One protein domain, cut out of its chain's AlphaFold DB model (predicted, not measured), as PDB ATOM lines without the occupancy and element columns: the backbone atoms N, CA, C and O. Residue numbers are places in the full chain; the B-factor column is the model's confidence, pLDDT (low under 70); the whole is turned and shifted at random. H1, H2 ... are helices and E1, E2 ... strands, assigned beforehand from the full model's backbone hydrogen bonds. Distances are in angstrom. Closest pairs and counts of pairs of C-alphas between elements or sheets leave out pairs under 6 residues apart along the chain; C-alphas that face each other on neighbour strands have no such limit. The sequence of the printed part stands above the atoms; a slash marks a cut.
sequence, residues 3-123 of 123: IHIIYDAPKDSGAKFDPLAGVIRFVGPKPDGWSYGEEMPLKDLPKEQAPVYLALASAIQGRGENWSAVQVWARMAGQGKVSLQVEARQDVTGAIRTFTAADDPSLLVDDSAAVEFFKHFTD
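This is residues 3 to 123 of the 123 residues of an uncharacterized protein of Akkermansia muciniphila (UniProt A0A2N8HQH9). One strongly twisted sheet of six strands forms a wall; helix H2 crosses over one face of it, and helix H1 meets H2 with its residues 52 to 56 and grazes the sheet with its residues 57 to 61. The sheet runs E3, E2, E1, E4, E5, E6, antiparallel throughout, and long loops join E1 to E2 and E2 to E3. The printed part has 121 residues, with two named helices and six named strands in the order E1 E2 E3 H1 E4 E5 E6 H2; the class is mixed, helices and strands, with under half of the residues in named elements. The whole is compact, with a radius of gyration of the C-alphas of 14.2 A and spans of 45 by 30 by 24 A.

Start in the sheet, where E1, residues 3 to 7, and E4, residues 67 to 76, are antiparallel at 169 degrees; look for N 5 and O 72, 2.8 A apart. E4 bends by 71 degrees at residue 70. On the other side of E1 is E2, residues 22 to 27, with N 25 and O 4 at 2.8 A. Edge strand E3, residues 39 to 41, follows, with N 40 and O 24 at 2.9 A. Beyond E4 come E5, residues 82 to 90, with N 85 and O 73 at 2.9 A, and edge strand E6, residues 96 to 99, with N 99 and O 86 at 2.8 A. E1 E2 E3 and E4 E5 E6 are meanders, each strand the antiparallel neighbour of the one before. Residues 82 to 83 of E5 also pair with residues 108 to 109, antiparallel. H2, residues 112 to 122, is on the sheet at a height of 8.7 A, two layers with a helix on one face. It lies over E4, only just not over E5, with 4 of its C-alphas falling on E4 and 2 on E5, and runs across the strands, at 69 degrees to E4 on the local plane. Its closest C-alphas to E5 are those of Val 115 and Val 82, 6.3 A apart. H1, residues 50 to 61, only grazes the sheet with residues 57 to 61. H1 touches H2 with residues 52 to 56 alone, closest at the C-alphas of Val 52 and Ala 113, 6.5 A, at a steep tilt of 69 degrees, only just short of perpendicular, opposite ways. In H1 every O i to N i+4 pair is within hydrogen-bond range; in H2, 6 of 7 are.

Find C-alpha 3 at (36.802, 7.289, 9.867), where E1 begins; it is 13.1 A long, E2 15.9 A, E3 7.1 A and E6 10.1 A. E4 runs 24.7 A and E5 24.5 A. H1 goes 16.2 A from C-alpha 50 at (22.935, 3.082, 13.310). H2 runs 14.8 A to C-alpha 122 at (38.929, 2.363, 16.529).

The two C-alphas farthest apart are those of Gly 33 and Thr 93, 45.2 A. The printed part has no cut; the links E1 to E2, E2 to E3 and E6 to H2 are long. Mean pLDDT of the printed part is 89.2, and residues 13 to 14 and 62 to 65 are under 70.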
ATOM      1  N   ILE A   3      38.038   7.691  10.549       95.94
ATOM      2  CA  ILE A   3      36.802   7.289   9.867       95.94
ATOM      3  C   ILE A   3      36.564   8.267   8.718       95.94
ATOM      4  O   ILE A   3      36.593   9.480   8.924       95.94
ATOM      5  N   HIS A   4      36.341   7.752   7.512       97.62
ATOM      6  CA  HIS A   4      36.030   8.548   6.326       97.62
ATOM      7  C   HIS A   4      34.689   8.104   5.757       97.62
ATOM      8  O   HIS A   4      34.541   6.973   5.309       97.62
ATOM      9  N   ILE A   5      33.708   8.992   5.797       97.00
ATOM     10  CA  ILE A   5      32.378   8.766   5.246       97.00
ATOM     11  C   ILE A   5      32.296   9.471   3.900       97.00
ATOM     12  O   ILE A   5      32.693  10.633   3.784       97.00
ATOM     13  N   ILE A   6      31.774   8.769   2.901       96.50
ATOM     14  CA  ILE A   6      31.528   9.295   1.561       96.50
ATOM     15  C   ILE A   6      30.050   9.081   1.271       96.50
ATOM     16  O   ILE A   6      29.589   7.939   1.259       96.50
ATOM     17  N   TYR A   7      29.326  10.175   1.062       94.12
ATOM     18  CA  TYR A   7      27.914  10.141   0.712       94.12
ATOM     19  C   TYR A   7      27.735   9.980  -0.789       94.12
ATOM     20  O   TYR A   7      28.477  10.561  -1.587       94.12
ATOM     21  N   ASP A   8      26.719   9.216  -1.173       91.50
ATOM     22  CA  ASP A   8      26.314   9.126  -2.565       91.50
ATOM     23  C   ASP A   8      25.753  10.474  -3.021       91.50
ATOM     24  O   ASP A   8      25.005  11.148  -2.307       91.50
ATOM     25  N   ALA A   9      26.087  10.868  -4.249       79.62
ATOM     26  CA  ALA A   9      25.457  12.031  -4.851       79.62
ATOM     27  C   ALA A   9      23.938  11.788  -4.968       79.62
ATOM     28  O   ALA A   9      23.526  10.696  -5.381       79.62
ATOM     29  N   PRO A  10      23.097  12.795  -4.671       73.94
ATOM     30  CA  PRO A  10      21.667  12.692  -4.911       73.94
ATOM     31  C   PRO A  10      21.416  12.325  -6.378       73.94
ATOM     32  O   PRO A  10      21.965  12.951  -7.285       73.94
ATOM     33  N   LYS A  11      20.610  11.284  -6.616       71.19
ATOM     34  CA  LYS A  11      20.325  10.795  -7.977       71.19
ATOM     35  C   LYS A  11      19.462  11.768  -8.778       71.19
ATOM     36  O   LYS A  11      19.583  11.819  -9.998       71.19
ATOM     37  N   ASP A  12      18.654  12.559  -8.076       72.06
ATOM     38  CA  ASP A  12      17.753  13.552  -8.645       72.06
ATOM     39  C   ASP A  12      18.075  14.946  -8.096       72.06
ATOM     40  O   ASP A  12      18.402  15.120  -6.918       72.06
ATOM     41  N   SER A  13      17.943  15.963  -8.949       60.91
ATOM     42  CA  SER A  13      18.079  17.362  -8.534       60.91
ATOM     43  C   SER A  13      17.010  17.704  -7.491       60.91
ATOM     44  O   SER A  13      15.818  17.589  -7.766       60.91
ATOM     45  N   GLY A  14      17.430  18.142  -6.302       63.53
ATOM     46  CA  GLY A  14      16.530  18.461  -5.187       63.53
ATOM     47  C   GLY A  14      16.120  17.262  -4.322       63.53
ATOM     48  O   GLY A  14      15.303  17.429  -3.413       63.53
ATOM     49  N   ALA A  15      16.673  16.066  -4.563       70.88
ATOM     50  CA  ALA A  15      16.530  14.962  -3.621       70.88
ATOM     51  C   ALA A  15      17.179  15.325  -2.277       70.88
ATOM     52  O   ALA A  15      18.248  15.936  -2.219       70.88
ATOM     53  N   LYS A  16      16.503  14.956  -1.185       76.25
ATOM     54  CA  LYS A  16      17.001  15.203   0.168       76.25
ATOM     55  C   LYS A  16      18.250  14.367   0.420       76.25
ATOM     56  O   LYS A  16      18.340  13.235  -0.048       76.25
ATOM     57  N   PHE A  17      19.164  14.923   1.206       83.06
ATOM     58  CA  PHE A  17      20.288  14.184   1.762       83.06
ATOM     59  C   PHE A  17      19.795  12.923   2.484       83.06
ATOM     60  O   PHE A  17      18.948  13.007   3.377       83.06
ATOM     61  N   ASP A  18      20.322  11.770   2.080       88.81
ATOM     62  CA  ASP A  18      20.106  10.490   2.745       88.81
ATOM     63  C   ASP A  18      21.403  10.102   3.465       88.81
ATOM     64  O   ASP A  18      22.379   9.737   2.805       88.81
ATOM     65  N   PRO A  19      21.444  10.165   4.808       90.81
ATOM     66  CA  PRO A  19      22.649   9.836   5.555       90.81
ATOM     67  C   PRO A  19      23.040   8.360   5.427       90.81
ATOM     68  O   PRO A  19      24.176   8.018   5.709       90.81
ATOM     69  N   LEU A  20      22.146   7.458   5.015       94.12
ATOM     70  CA  LEU A  20      22.483   6.040   4.848       94.12
ATOM     71  C   LEU A  20      22.920   5.697   3.416       94.12
ATOM     72  O   LEU A  20      23.367   4.571   3.170       94.12
ATOM     73  N   ALA A  21      22.816   6.651   2.488       93.75
ATOM     74  CA  ALA A  21      23.294   6.515   1.120       93.75
ATOM     75  C   ALA A  21      24.781   6.881   1.050       93.75
ATOM     76  O   ALA A  21      25.162   8.049   0.960       93.75
ATOM     77  N   GLY A  22      25.634   5.864   1.129       95.31
ATOM     78  CA  GLY A  22      27.077   6.030   1.053       95.31
ATOM     79  C   GLY A  22      27.832   4.909   1.750       95.31
ATOM     80  O   GLY A  22      27.275   3.862   2.109       95.31
ATOM     81  N   VAL A  23      29.120   5.149   1.969       97.75
ATOM     82  CA  VAL A  23      30.037   4.208   2.616       97.75
ATOM     83  C   VAL A  23      30.754   4.855   3.790       97.75
ATOM     84  O   VAL A  23      31.095   6.038   3.763       97.75
ATOM     85  N   ILE A  24      31.021   4.049   4.812       97.81
ATOM     86  CA  ILE A  24      31.969   4.354   5.878       97.81
ATOM     87  C   ILE A  24      33.245   3.555   5.627       97.81
ATOM     88  O   ILE A  24      33.207   2.347   5.401       97.81
ATOM     89  N   ARG A  25      34.381   4.245   5.656       97.62
ATOM     90  CA  ARG A  25      35.719   3.687   5.481       97.62
ATOM     91  C   ARG A  25      36.519   3.835   6.760       97.62
ATOM     92  O   ARG A  25      36.486   4.878   7.416       97.62
ATOM     93  N   PHE A  26      37.306   2.817   7.058       95.88
ATOM     94  CA  PHE A  26      38.187   2.774   8.214       95.88
ATOM     95  C   PHE A  26      39.624   2.906   7.715       95.88
ATOM     96  O   PHE A  26      40.172   1.987   7.109       95.88
ATOM     97  N   VAL A  27      40.267   4.045   7.960       94.69
ATOM     98  CA  VAL A  27      41.566   4.398   7.364       94.69
ATOM     99  C   VAL A  27      42.672   4.404   8.422       94.69
ATOM    100  O   VAL A  27      42.556   5.040   9.471       94.69
ATOM    101  N   GLY A  28      43.774   3.708   8.134       91.00
ATOM    102  CA  GLY A  28      44.933   3.577   9.025       91.00
ATOM    103  C   GLY A  28      44.979   2.251   9.801       91.00
ATOM    104  O   GLY A  28      44.235   1.324   9.456       91.00
ATOM    105  N   PRO A  29      45.855   2.155  10.826       90.06
ATOM    106  CA  PRO A  29      46.052   0.938  11.612       90.06
ATOM    107  C   PRO A  29      44.751   0.467  12.261       90.06
ATOM    108  O   PRO A  29      43.993   1.294  12.777       90.06
ATOM    109  N   LYS A  30      44.512  -0.845  12.205       90.06
ATOM    110  CA  LYS A  30      43.353  -1.504  12.810       90.06
ATOM    111  C   LYS A  30      43.681  -1.948  14.234       90.06
ATOM    112  O   LYS A  30      44.827  -2.341  14.458       90.06
ATOM    113  N   PRO A  31      42.719  -1.872  15.166       87.81
ATOM    114  CA  PRO A  31      42.903  -2.426  16.499       87.81
ATOM    115  C   PRO A  31      43.035  -3.954  16.446       87.81
ATOM    116  O   PRO A  31      42.652  -4.606  15.466       87.81
ATOM    117  N   ASP A  32      43.585  -4.531  17.508       85.81
ATOM    118  CA  ASP A  32      43.680  -5.982  17.646       85.81
ATOM    119  C   ASP A  32      42.273  -6.599  17.714       85.81
ATOM    120  O   ASP A  32      41.387  -6.097  18.396       85.81
ATOM    121  N   GLY A  33      42.046  -7.702  16.994       83.38
ATOM    122  CA  GLY A  33      40.720  -8.335  16.932       83.38
ATOM    123  C   GLY A  33      39.719  -7.648  15.992       83.38
ATOM    124  O   GLY A  33      38.544  -8.020  15.976       83.38
ATOM    125  N   TRP A  34      40.172  -6.695  15.171       88.38
ATOM    126  CA  TRP A  34      39.368  -6.068  14.125       88.38
ATOM    127  C   TRP A  34      38.723  -7.097  13.187       88.38
ATOM    128  O   TRP A  34      39.406  -7.922  12.579       88.38
ATOM    129  N   SER A  35      37.399  -7.020  13.050       87.94
ATOM    130  CA  SER A  35      36.601  -7.973  12.265       87.94
ATOM    131  C   SER A  35      35.852  -7.345  11.086       87.94
ATOM    132  O   SER A  35      35.272  -8.069  10.277       87.94
ATOM    133  N   TYR A  36      35.871  -6.018  10.956       89.75
ATOM    134  CA  TYR A  36      35.230  -5.325   9.840       89.75
ATOM    135  C   TYR A  36      36.141  -5.278   8.599       89.75
ATOM    136  O   TYR A  36      37.356  -5.471   8.673       89.75
ATOM    137  N   GLY A  37      35.560  -5.002   7.432       91.62
ATOM    138  CA  GLY A  37      36.325  -4.713   6.215       91.62
ATOM    139  C   GLY A  37      37.033  -3.353   6.267       91.62
ATOM    140  O   GLY A  37      36.985  -2.637   7.268       91.62
ATOM    141  N   GLU A  38      37.679  -2.965   5.165       93.50
ATOM    142  CA  GLU A  38      38.216  -1.602   5.005       93.50
ATOM    143  C   GLU A  38      37.104  -0.553   4.877       93.50
ATOM    144  O   GLU A  38      37.281   0.607   5.253       93.50
ATOM    145  N   GLU A  39      35.947  -0.974   4.375       96.31
ATOM    146  CA  GLU A  39      34.753  -0.161   4.217       96.31
ATOM    147  C   GLU A  39      33.488  -1.003   4.380       96.31
ATOM    148  O   GLU A  39      33.516  -2.229   4.239       96.31
ATOM    149  N   MET A  40      32.373  -0.337   4.663       97.06
ATOM    150  CA  MET A  40      31.042  -0.929   4.594       97.06
ATOM    151  C   MET A  40      29.998   0.115   4.173       97.06
ATOM    152  O   MET A  40      30.199   1.312   4.403       97.06
ATOM    153  N   PRO A  41      28.871  -0.299   3.572       97.69
ATOM    154  CA  PRO A  41      27.751   0.602   3.336       97.69
ATOM    155  C   PRO A  41      27.198   1.153   4.655       97.69
ATOM    156  O   PRO A  41      27.061   0.415   5.630       97.69
ATOM    157  N   LEU A  42      26.820   2.433   4.687       97.06
ATOM    158  CA  LEU A  42      26.257   3.065   5.893       97.06
ATOM    159  C   LEU A  42      24.952   2.395   6.345       97.06
ATOM    160  O   LEU A  42      24.702   2.243   7.538       97.06
ATOM    161  N   LYS A  43      24.149   1.915   5.393       97.00
ATOM    162  CA  LYS A  43      22.946   1.108   5.656       97.00
ATOM    163  C   LYS A  43      23.216  -0.232   6.360       97.00
ATOM    164  O   LYS A  43      22.289  -0.800   6.926       97.00
ATOM    165  N   ASP A  44      24.457  -0.719   6.324       97.06
ATOM    166  CA  ASP A  44      24.864  -1.998   6.913       97.06
ATOM    167  C   ASP A  44      25.558  -1.807   8.275       97.06
ATOM    168  O   ASP A  44      26.088  -2.766   8.842       97.06
ATOM    169  N   LEU A  45      25.556  -0.579   8.821       96.31
ATOM    170  CA  LEU A  45      26.064  -0.295  10.162       96.31
ATOM    171  C   LEU A  45      25.438  -1.238  11.208       96.31
ATOM    172  O   LEU A  45      24.247  -1.562  11.123       96.31
ATOM    173  N   PRO A  46      26.201  -1.646  12.244       95.19
ATOM    174  CA  PRO A  46      25.652  -2.422  13.348       95.19
ATOM    175  C   PRO A  46      24.403  -1.754  13.935       95.19
ATOM    176  O   PRO A  46      24.356  -0.533  14.082       95.19
ATOM    177  N   LYS A  47      23.396  -2.553  14.316       94.88
ATOM    178  CA  LYS A  47      22.092  -2.048  14.796       94.88
ATOM    179  C   LYS A  47      22.208  -1.065  15.962       94.88
ATOM    180  O   LYS A  47      21.402  -0.151  16.061       94.88
ATOM    181  N   GLU A  48      23.200  -1.261  16.824       93.25
ATOM    182  CA  GLU A  48      23.478  -0.398  17.976       93.25
ATOM    183  C   GLU A  48      24.138   0.928  17.564       93.25
ATOM    184  O   GLU A  48      23.927   1.950  18.211       93.25
ATOM    185  N   GLN A  49      24.867   0.937  16.445       95.31
ATOM    186  CA  GLN A  49      25.586   2.104  15.933       95.31
ATOM    187  C   GLN A  49      24.741   2.958  14.979       95.31
ATOM    188  O   GLN A  49      24.943   4.168  14.890       95.31
ATOM    189  N   ALA A  50      23.764   2.365  14.282       94.88
ATOM    190  CA  ALA A  50      22.935   3.082  13.310       94.88
ATOM    191  C   ALA A  50      22.166   4.289  13.905       94.88
ATOM    192  O   ALA A  50      22.206   5.360  13.296       94.88
ATOM    193  N   PRO A  51      21.519   4.207  15.088       93.62
ATOM    194  CA  PRO A  51      20.841   5.362  15.684       93.62
ATOM    195  C   PRO A  51      21.802   6.489  16.075       93.62
ATOM    196  O   PRO A  51      21.489   7.661  15.867       93.62
ATOM    197  N   VAL A  52      22.981   6.139  16.600       93.56
ATOM    198  CA  VAL A  52      24.017   7.112  16.978       93.56
ATOM    199  C   VAL A  52      24.530   7.835  15.736       93.56
ATOM    200  O   VAL A  52      24.597   9.064  15.701       93.56
ATOM    201  N   TYR A  53      24.796   7.078  14.673       95.12
ATOM    202  CA  TYR A  53      25.188   7.630  13.389       95.12
ATOM    203  C   TYR A  53      24.139   8.592  12.809       95.12
ATOM    204  O   TYR A  53      24.488   9.692  12.387       95.12
ATOM    205  N   LEU A  54      22.852   8.230  12.825       93.00
ATOM    206  CA  LEU A  54      21.779   9.089  12.308       93.00
ATOM    207  C   LEU A  54      21.650  10.411  13.082       93.00
ATOM    208  O   LEU A  54      21.395  11.461  12.481       93.00
ATOM    209  N   ALA A  55      21.867  10.381  14.401       89.00
ATOM    210  CA  ALA A  55      21.912  11.590  15.221       89.00
ATOM    211  C   ALA A  55      23.095  12.494  14.826       89.00
ATOM    212  O   ALA A  55      22.911  13.697  14.624       89.00
ATOM    213  N   LEU A  56      24.283  11.913  14.620       87.94
ATOM    214  CA  LEU A  56      25.469  12.645  14.157       87.94
ATOM    215  C   LEU A  56      25.278  13.220  12.751       87.94
ATOM    216  O   LEU A  56      25.593  14.385  12.509       87.94
ATOM    217  N   ALA A  57      24.728  12.433  11.829       89.25
ATOM    218  CA  ALA A  57      24.501  12.850  10.453       89.25
ATOM    219  C   ALA A  57      23.520  14.031  10.360       89.25
ATOM    220  O   ALA A  57      23.725  14.941   9.558       89.25
ATOM    221  N   SER A  58      22.516  14.082  11.239       80.75
ATOM    222  CA  SER A  58      21.610  15.234  11.345       80.75
ATOM    223  C   SER A  58      22.348  16.517  11.758       80.75
ATOM    224  O   SER A  58      22.098  17.583  11.195       80.75
ATOM    225  N   ALA A  59      23.309  16.420  12.684       75.00
ATOM    226  CA  ALA A  59      24.157  17.549  13.087       75.00
ATOM    227  C   ALA A  59      25.174  17.962  12.001       75.00
ATOM    228  O   ALA A  59      25.622  19.111  11.958       75.00
ATOM    229  N   ILE A  60      25.539  17.036  11.110       74.25
ATOM    230  CA  ILE A  60      26.397  17.299   9.949       74.25
ATOM    231  C   ILE A  60      25.615  18.043   8.853       74.25
ATOM    232  O   ILE A  60      26.130  19.020   8.313       74.25
ATOM    233  N   GLN A  61      24.372  17.633   8.562       72.19
ATOM    234  CA  GLN A  61      23.548  18.201   7.484       72.19
ATOM    235  C   GLN A  61      22.926  19.570   7.825       72.19
ATOM    236  O   GLN A  61      22.617  20.344   6.926       72.19
ATOM    237  N   GLY A  62      22.751  19.916   9.104       60.56
ATOM    238  CA  GLY A  62      22.075  21.154   9.534       60.56
ATOM    239  C   GLY A  62      22.810  22.484   9.272       60.56
ATOM    240  O   GLY A  62      22.452  23.493   9.877       60.56
ATOM    241  N   ARG A  63      23.846  22.529   8.422       61.84
ATOM    242  CA  ARG A  63      24.838  23.628   8.368       61.84
ATOM    243  C   ARG A  63      24.571  24.704   7.311       61.84
ATOM    244  O   ARG A  63      25.485  25.224   6.673       61.84
ATOM    245  N   GLY A  64      23.306  25.103   7.206       58.97
ATOM    246  CA  GLY A  64      22.831  26.193   6.352       58.97
ATOM    247  C   GLY A  64      21.909  25.684   5.253       58.97
ATOM    248  O   GLY A  64      22.103  24.589   4.740       58.97
ATOM    249  N   GLU A  65      20.907  26.485   4.890       64.69
ATOM    250  CA  GLU A  65      19.758  26.066   4.068       64.69
ATOM    251  C   GLU A  65      20.111  25.484   2.682       64.69
ATOM    252  O   GLU A  65      19.222  24.955   2.030       64.69
ATOM    253  N   ASN A  66      21.378  25.553   2.241       80.88
ATOM    254  CA  ASN A  66      21.812  25.185   0.889       80.88
ATOM    255  C   ASN A  66      23.186  24.472   0.808       80.88
ATOM    256  O   ASN A  66      23.840  24.558  -0.236       80.88
ATOM    257  N   TRP A  67      23.704  23.875   1.892       86.75
ATOM    258  CA  TRP A  67      24.953  23.094   1.850       86.75
ATOM    259  C   TRP A  67      24.701  21.651   2.279       86.75
ATOM    260  O   TRP A  67      24.251  21.402   3.393       86.75
ATOM    261  N   SER A  68      25.072  20.709   1.418       86.75
ATOM    262  CA  SER A  68      24.913  19.276   1.666       86.75
ATOM    263  C   SER A  68      26.269  18.606   1.839       86.75
ATOM    264  O   SER A  68      27.180  18.821   1.034       86.75
ATOM    265  N   ALA A  69      26.423  17.792   2.885       90.31
ATOM    266  CA  ALA A  69      27.668  17.066   3.114       90.31
ATOM    267  C   ALA A  69      27.900  16.028   2.006       90.31
ATOM    268  O   ALA A  69      26.996  15.284   1.637       90.31
ATOM    269  N   VAL A  70      29.130  15.966   1.494       92.00
ATOM    270  CA  VAL A  70      29.560  14.961   0.507       92.00
ATOM    271  C   VAL A  70      30.591  14.007   1.092       92.00
ATOM    272  O   VAL A  70      30.553  12.812   0.808       92.00
ATOM    273  N   GLN A  71      31.480  14.502   1.956       95.25
ATOM    274  CA  GLN A  71      32.463  13.673   2.647       95.25
ATOM    275  C   GLN A  71      32.684  14.164   4.073       95.25
ATOM    276  O   GLN A  71      32.626  15.364   4.350       95.25
ATOM    277  N   VAL A  72      32.974  13.234   4.979       96.00
ATOM    278  CA  VAL A  72      33.291  13.540   6.377       96.00
ATOM    279  C   VAL A  72      34.503  12.737   6.806       96.00
ATOM    280  O   VAL A  72      34.515  11.516   6.695       96.00
ATOM    281  N   TRP A  73      35.501  13.416   7.356       96.81
ATOM    282  CA  TRP A  73      36.615  12.784   8.050       96.81
ATOM    283  C   TRP A  73      36.456  13.013   9.547       96.81
ATOM    284  O   TRP A  73      36.392  14.156   9.998       96.81
ATOM    285  N   ALA A  74      36.403  11.929  10.311       95.31
ATOM    286  CA  ALA A  74      36.285  11.948  11.758       95.31
ATOM    287  C   ALA A  74      37.542  11.362  12.409       95.31
ATOM    288  O   ALA A  74      38.056  10.316  11.999       95.31
ATOM    289  N   ARG A  75      38.035  12.039  13.445       94.44
ATOM    290  CA  ARG A  75      39.170  11.590  14.261       94.44
ATOM    291  C   ARG A  75      38.968  11.952  15.724       94.44
ATOM    292  O   ARG A  75      38.416  13.010  16.018       94.44
ATOM    293  N   MET A  76      39.499  11.139  16.635       94.25
ATOM    294  CA  MET A  76      39.595  11.531  18.043       94.25
ATOM    295  C   MET A  76      40.427  12.811  18.194       94.25
ATOM    296  O   MET A  76      41.503  12.953  17.608       94.25
ATOM    297  N   ALA A  77      39.930  13.732  19.012       93.25
ATOM    298  CA  ALA A  77      40.604  14.943  19.454       93.25
ATOM    299  C   ALA A  77      40.805  14.857  20.975       93.25
ATOM    300  O   ALA A  77      40.003  15.352  21.764       93.25
ATOM    301  N   GLY A  78      41.871  14.169  21.390       87.94
ATOM    302  CA  GLY A  78      42.068  13.789  22.791       87.94
ATOM    303  C   GLY A  78      41.197  12.592  23.187       87.94
ATOM    304  O   GLY A  78      40.859  11.770  22.343       87.94
ATOM    305  N   GLN A  79      40.859  12.465  24.473       80.81
ATOM    306  CA  GLN A  79      40.161  11.276  24.997       80.81
ATOM    307  C   GLN A  79      38.626  11.348  24.948       80.81
ATOM    308  O   GLN A  79      37.978  10.311  25.083       80.81
ATOM    309  N   GLY A  80      38.046  12.538  24.768       92.00
ATOM    310  CA  GLY A  80      36.606  12.758  24.959       92.00
ATOM    311  C   GLY A  80      35.911  13.549  23.858       92.00
ATOM    312  O   GLY A  80      34.767  13.932  24.046       92.00
ATOM    313  N   LYS A  81      36.582  13.827  22.735       95.25
ATOM    314  CA  LYS A  81      35.988  14.589  21.630       95.25
ATOM    315  C   LYS A  81      36.309  13.965  20.288       95.25
ATOM    316  O   LYS A  81      37.378  13.375  20.115       95.25
ATOM    317  N   VAL A  82      35.420  14.174  19.325       95.06
ATOM    318  CA  VAL A  82      35.623  13.805  17.922       95.06
ATOM    319  C   VAL A  82      35.707  15.082  17.093       95.06
ATOM    320  O   VAL A  82      34.797  15.904  17.093       95.06
ATOM    321  N   SER A  83      36.818  15.268  16.386       94.88
ATOM    322  CA  SER A  83      36.974  16.342  15.410       94.88
ATOM    323  C   SER A  83      36.494  15.860  14.046       94.88
ATOM    324  O   SER A  83      36.961  14.839  13.538       94.88
ATOM    325  N   LEU A  84      35.580  16.632  13.466       94.75
ATOM    326  CA  LEU A  84      35.033  16.446  12.136       94.75
ATOM    327  C   LEU A  84      35.649  17.459  11.167       94.75
ATOM    328  O   LEU A  84      35.792  18.646  11.469       94.75
ATOM    329  N   GLN A  85      35.980  16.983   9.979       95.50
ATOM    330  CA  GLN A  85      36.213  17.797   8.797       95.50
ATOM    331  C   GLN A  85      35.146  17.407   7.779       95.50
ATOM    332  O   GLN A  85      35.009  16.228   7.461       95.50
ATOM    333  N   VAL A  86      34.386  18.381   7.287       94.38
ATOM    334  CA  VAL A  86      33.238  18.138   6.405       94.38
ATOM    335  C   VAL A  86      33.492  18.816   5.074       94.38
ATOM    336  O   VAL A  86      33.601  20.035   5.013       94.38
ATOM    337  N   GLU A  87      33.585  18.040   4.003       94.06
ATOM    338  CA  GLU A  87      33.436  18.578   2.657       94.06
ATOM    339  C   GLU A  87      31.948  18.619   2.323       94.06
ATOM    340  O   GLU A  87      31.240  17.618   2.461       94.06
ATOM    341  N   ALA A  88      31.475  19.784   1.901       91.25
ATOM    342  CA  ALA A  88      30.097  20.003   1.512       91.25
ATOM    343  C   ALA A  88      30.020  20.676   0.144       91.25
ATOM    344  O   ALA A  88      30.925  21.405  -0.280       91.25
ATOM    345  N   ARG A  89      28.901  20.433  -0.531       89.19
ATOM    346  CA  ARG A  89      28.549  21.013  -1.818       89.19
ATOM    347  C   ARG A  89      27.414  22.005  -1.638       89.19
ATOM    348  O   ARG A  89      26.437  21.699  -0.964       89.19
ATOM    349  N   GLN A  90      27.540  23.176  -2.252       87.69
ATOM    350  CA  GLN A  90      26.457  24.145  -2.284       87.69
ATOM    351  C   GLN A  90      25.410  23.701  -3.307       87.69
ATOM    352  O   GLN A  90      25.747  23.465  -4.469       87.69
ATOM    353  N   ASP A  91      24.149  23.645  -2.898       82.62
ATOM    354  CA  ASP A  91      23.067  23.056  -3.692       82.62
ATOM    355  C   ASP A  91      22.788  23.828  -4.996       82.62
ATOM    356  O   ASP A  91      22.413  23.229  -6.001       82.62
ATOM    357  N   VAL A  92      23.017  25.151  -5.016       81.38
ATOM    358  CA  VAL A  92      22.715  26.014  -6.177       81.38
ATOM    359  C   VAL A  92      23.881  26.106  -7.164       81.38
ATOM    360  O   VAL A  92      23.717  25.845  -8.352       81.38
ATOM    361  N   THR A  93      25.068  26.508  -6.703       87.69
ATOM    362  CA  THR A  93      26.235  26.714  -7.585       87.69
ATOM    363  C   THR A  93      27.052  25.446  -7.799       87.69
ATOM    364  O   THR A  93      27.892  25.399  -8.693       87.69
ATOM    365  N   GLY A  94      26.859  24.425  -6.960       85.88
ATOM    366  CA  GLY A  94      27.704  23.240  -6.935       85.88
ATOM    367  C   GLY A  94      29.107  23.481  -6.375       85.88
ATOM    368  O   GLY A  94      29.930  22.573  -6.472       85.88
ATOM    369  N   ALA A  95      29.393  24.662  -5.809       89.94
ATOM    370  CA  ALA A  95      30.679  24.958  -5.186       89.94
ATOM    371  C   ALA A  95      30.994  23.953  -4.071       89.94
ATOM    372  O   ALA A  95      30.114  23.595  -3.291       89.94
ATOM    373  N   ILE A  96      32.252  23.523  -3.984       91.88
ATOM    374  CA  ILE A  96      32.729  22.610  -2.945       91.88
ATOM    375  C   ILE A  96      33.536  23.403  -1.925       91.88
ATOM    376  O   ILE A  96      34.395  24.208  -2.295       91.88
ATOM    377  N   ARG A  97      33.267  23.174  -0.639       93.19
ATOM    378  CA  ARG A  97      34.034  23.755   0.463       93.19
ATOM    379  C   ARG A  97      34.237  22.733   1.571       93.19
ATOM    380  O   ARG A  97      33.349  21.944   1.876       93.19
ATOM    381  N   THR A  98      35.399  22.805   2.208       94.56
ATOM    382  CA  THR A  98      35.691  22.084   3.445       94.56
ATOM    383  C   THR A  98      35.463  22.984   4.657       94.56
ATOM    384  O   THR A  98      35.900  24.134   4.667       94.56
ATOM    385  N   PHE A  99      34.805  22.441   5.675       92.69
ATOM    386  CA  PHE A  99      34.567  23.052   6.975       92.69
ATOM    387  C   PHE A  99      35.307  22.270   8.060       92.69
ATOM    388  O   PHE A  99      35.353  21.035   8.044       92.69
ATOM    389  N   THR A 100      35.877  22.999   9.012       93.50
ATOM    390  CA  THR A 100      36.615  22.463  10.159       93.50
ATOM    391  C   THR A 100      36.139  23.104  11.460       93.50
ATOM    392  O   THR A 100      35.406  24.089  11.441       93.50
ATOM    393  N   ALA A 101      36.617  22.612  12.606       92.94
ATOM    394  CA  ALA A 101      36.337  23.227  13.907       92.94
ATOM    395  C   ALA A 101      36.752  24.713  14.013       92.94
ATOM    396  O   ALA A 101      36.268  25.415  14.898       92.94
ATOM    397  N   ALA A 102      37.636  25.195  13.128       93.00
ATOM    398  CA  ALA A 102      37.990  26.611  13.039       93.00
ATOM    399  C   ALA A 102      36.916  27.447  12.321       93.00
ATOM    400  O   ALA A 102      36.723  28.608  12.669       93.00
ATOM    401  N   ASP A 103      36.223  26.863  11.338       92.19
ATOM    402  CA  ASP A 103      35.079  27.491  10.669       92.19
ATOM    403  C   ASP A 103      33.824  27.428  11.551       92.19
ATOM    404  O   ASP A 103      33.033  28.368  11.576       92.19
ATOM    405  N   ASP A 104      33.643  26.314  12.267       89.12
ATOM    406  CA  ASP A 104      32.493  26.072  13.130       89.12
ATOM    407  C   ASP A 104      32.868  25.173  14.327       89.12
ATOM    408  O   ASP A 104      33.086  23.967  14.146       89.12
ATOM    409  N   PRO A 105      32.880  25.711  15.562       91.06
ATOM    410  CA  PRO A 105      33.246  24.966  16.766       91.06
ATOM    411  C   PRO A 105      32.425  23.698  17.019       91.06
ATOM    412  O   PRO A 105      32.917  22.783  17.676       91.06
ATOM    413  N   SER A 106      31.206  23.596  16.480       89.62
ATOM    414  CA  SER A 106      30.383  22.386  16.611       89.62
ATOM    415  C   SER A 106      30.946  21.174  15.849       89.62
ATOM    416  O   SER A 106      30.473  20.060  16.050       89.62
ATOM    417  N   LEU A 107      31.955  21.357  14.981       91.31
ATOM    418  CA  LEU A 107      32.717  20.251  14.374       91.31
ATOM    419  C   LEU A 107      33.735  19.629  15.331       91.31
ATOM    420  O   LEU A 107      34.378  18.640  14.984       91.31
ATOM    421  N   LEU A 108      33.896  20.181  16.529       94.38
ATOM    422  CA  LEU A 108      34.549  19.506  17.637       94.38
ATOM    423  C   LEU A 108      33.464  18.946  18.564       94.38
ATOM    424  O   LEU A 108      33.031  19.604  19.507       94.38
ATOM    425  N   VAL A 109      33.013  17.731  18.261       92.94
ATOM    426  CA  VAL A 109      31.888  17.077  18.931       92.94
ATOM    427  C   VAL A 109      32.311  16.618  20.324       92.94
ATOM    428  O   VAL A 109      33.211  15.790  20.467       92.94
ATOM    429  N   ASP A 110      31.651  17.176  21.336       93.56
ATOM    430  CA  ASP A 110      31.805  16.858  22.759       93.56
ATOM    431  C   ASP A 110      30.561  16.096  23.236       93.56
ATOM    432  O   ASP A 110      29.730  16.615  23.977       93.56
ATOM    433  N   ASP A 111      30.384  14.892  22.691       91.88
ATOM    434  CA  ASP A 111      29.239  14.019  22.946       91.88
ATOM    435  C   ASP A 111      29.738  12.589  23.181       91.88
ATOM    436  O   ASP A 111      30.527  12.051  22.396       91.88
ATOM    437  N   SER A 112      29.299  11.972  24.281       94.12
ATOM    438  CA  SER A 112      29.765  10.641  24.667       94.12
ATOM    439  C   SER A 112      29.348   9.564  23.672       94.12
ATOM    440  O   SER A 112      30.151   8.678  23.394       94.12
ATOM    441  N   ALA A 113      28.154   9.655  23.079       93.38
ATOM    442  CA  ALA A 113      27.697   8.693  22.082       93.38
ATOM    443  C   ALA A 113      28.516   8.818  20.790       93.38
ATOM    444  O   ALA A 113      28.873   7.811  20.184       93.38
ATOM    445  N   ALA A 114      28.905  10.035  20.398       93.00
ATOM    446  CA  ALA A 114      29.817  10.238  19.271       93.00
ATOM    447  C   ALA A 114      31.194   9.602  19.508       93.00
ATOM    448  O   ALA A 114      31.767   8.982  18.608       93.00
ATOM    449  N   VAL A 115      31.723   9.750  20.725       94.62
ATOM    450  CA  VAL A 115      32.989   9.129  21.132       94.62
ATOM    451  C   VAL A 115      32.868   7.608  21.147       94.62
ATOM    452  O   VAL A 115      33.754   6.932  20.632       94.62
ATOM    453  N   GLU A 116      31.786   7.063  21.700       94.12
ATOM    454  CA  GLU A 116      31.522   5.621  21.727       94.12
ATOM    455  C   GLU A 116      31.373   5.040  20.319       94.12
ATOM    456  O   GLU A 116      31.995   4.023  20.023       94.12
ATOM    457  N   PHE A 117      30.649   5.720  19.425       94.44
ATOM    458  CA  PHE A 117      30.555   5.339  18.015       94.44
ATOM    459  C   PHE A 117      31.932   5.269  17.361       94.44
ATOM    460  O   PHE A 117      32.236   4.323  16.640       94.44
ATOM    461  N   PHE A 118      32.790   6.259  17.618       93.75
ATOM    462  CA  PHE A 118      34.137   6.259  17.061       93.75
ATOM    463  C   PHE A 118      34.963   5.093  17.613       93.75
ATOM    464  O   PHE A 118      35.514   4.311  16.838       93.75
ATOM    465  N   LYS A 119      34.986   4.934  18.942       92.06
ATOM    466  CA  LYS A 119      35.738   3.875  19.631       92.06
ATOM    467  C   LYS A 119      35.295   2.477  19.238       92.06
ATOM    468  O   LYS A 119      36.155   1.625  19.078       92.06
ATOM    469  N   HIS A 120      34.002   2.266  18.985       92.12
ATOM    470  CA  HIS A 120      33.472   0.997  18.471       92.12
ATOM    471  C   HIS A 120      34.233   0.506  17.235       92.12
ATOM    472  O   HIS A 120      34.376  -0.696  17.029       92.12
ATOM    473  N   PHE A 121      34.721   1.434  16.409       90.62
ATOM    474  CA  PHE A 121      35.514   1.092  15.241       90.62
ATOM    475  C   PHE A 121      37.024   1.253  15.452       90.62
ATOM    476  O   PHE A 121      37.788   0.733  14.650       90.62
ATOM    477  N   THR A 122      37.503   1.995  16.450       85.75
ATOM    478  CA  THR A 122      38.929   2.363  16.529       85.75
ATOM    479  C   THR A 122      39.736   1.703  17.623       85.75
ATOM    480  O   THR A 122      40.966   1.735  17.511       85.75
ATOM    481  N   ASP A 123      39.068   1.132  18.618       83.00
ATOM    482  CA  ASP A 123      39.659   0.524  19.809       83.00
ATOM    483  C   ASP A 123      39.324  -0.976  19.844       83.00
ATOM    484  O   ASP A 123      40.212  -1.745  20.275       83.00
TER     485      ASP A 123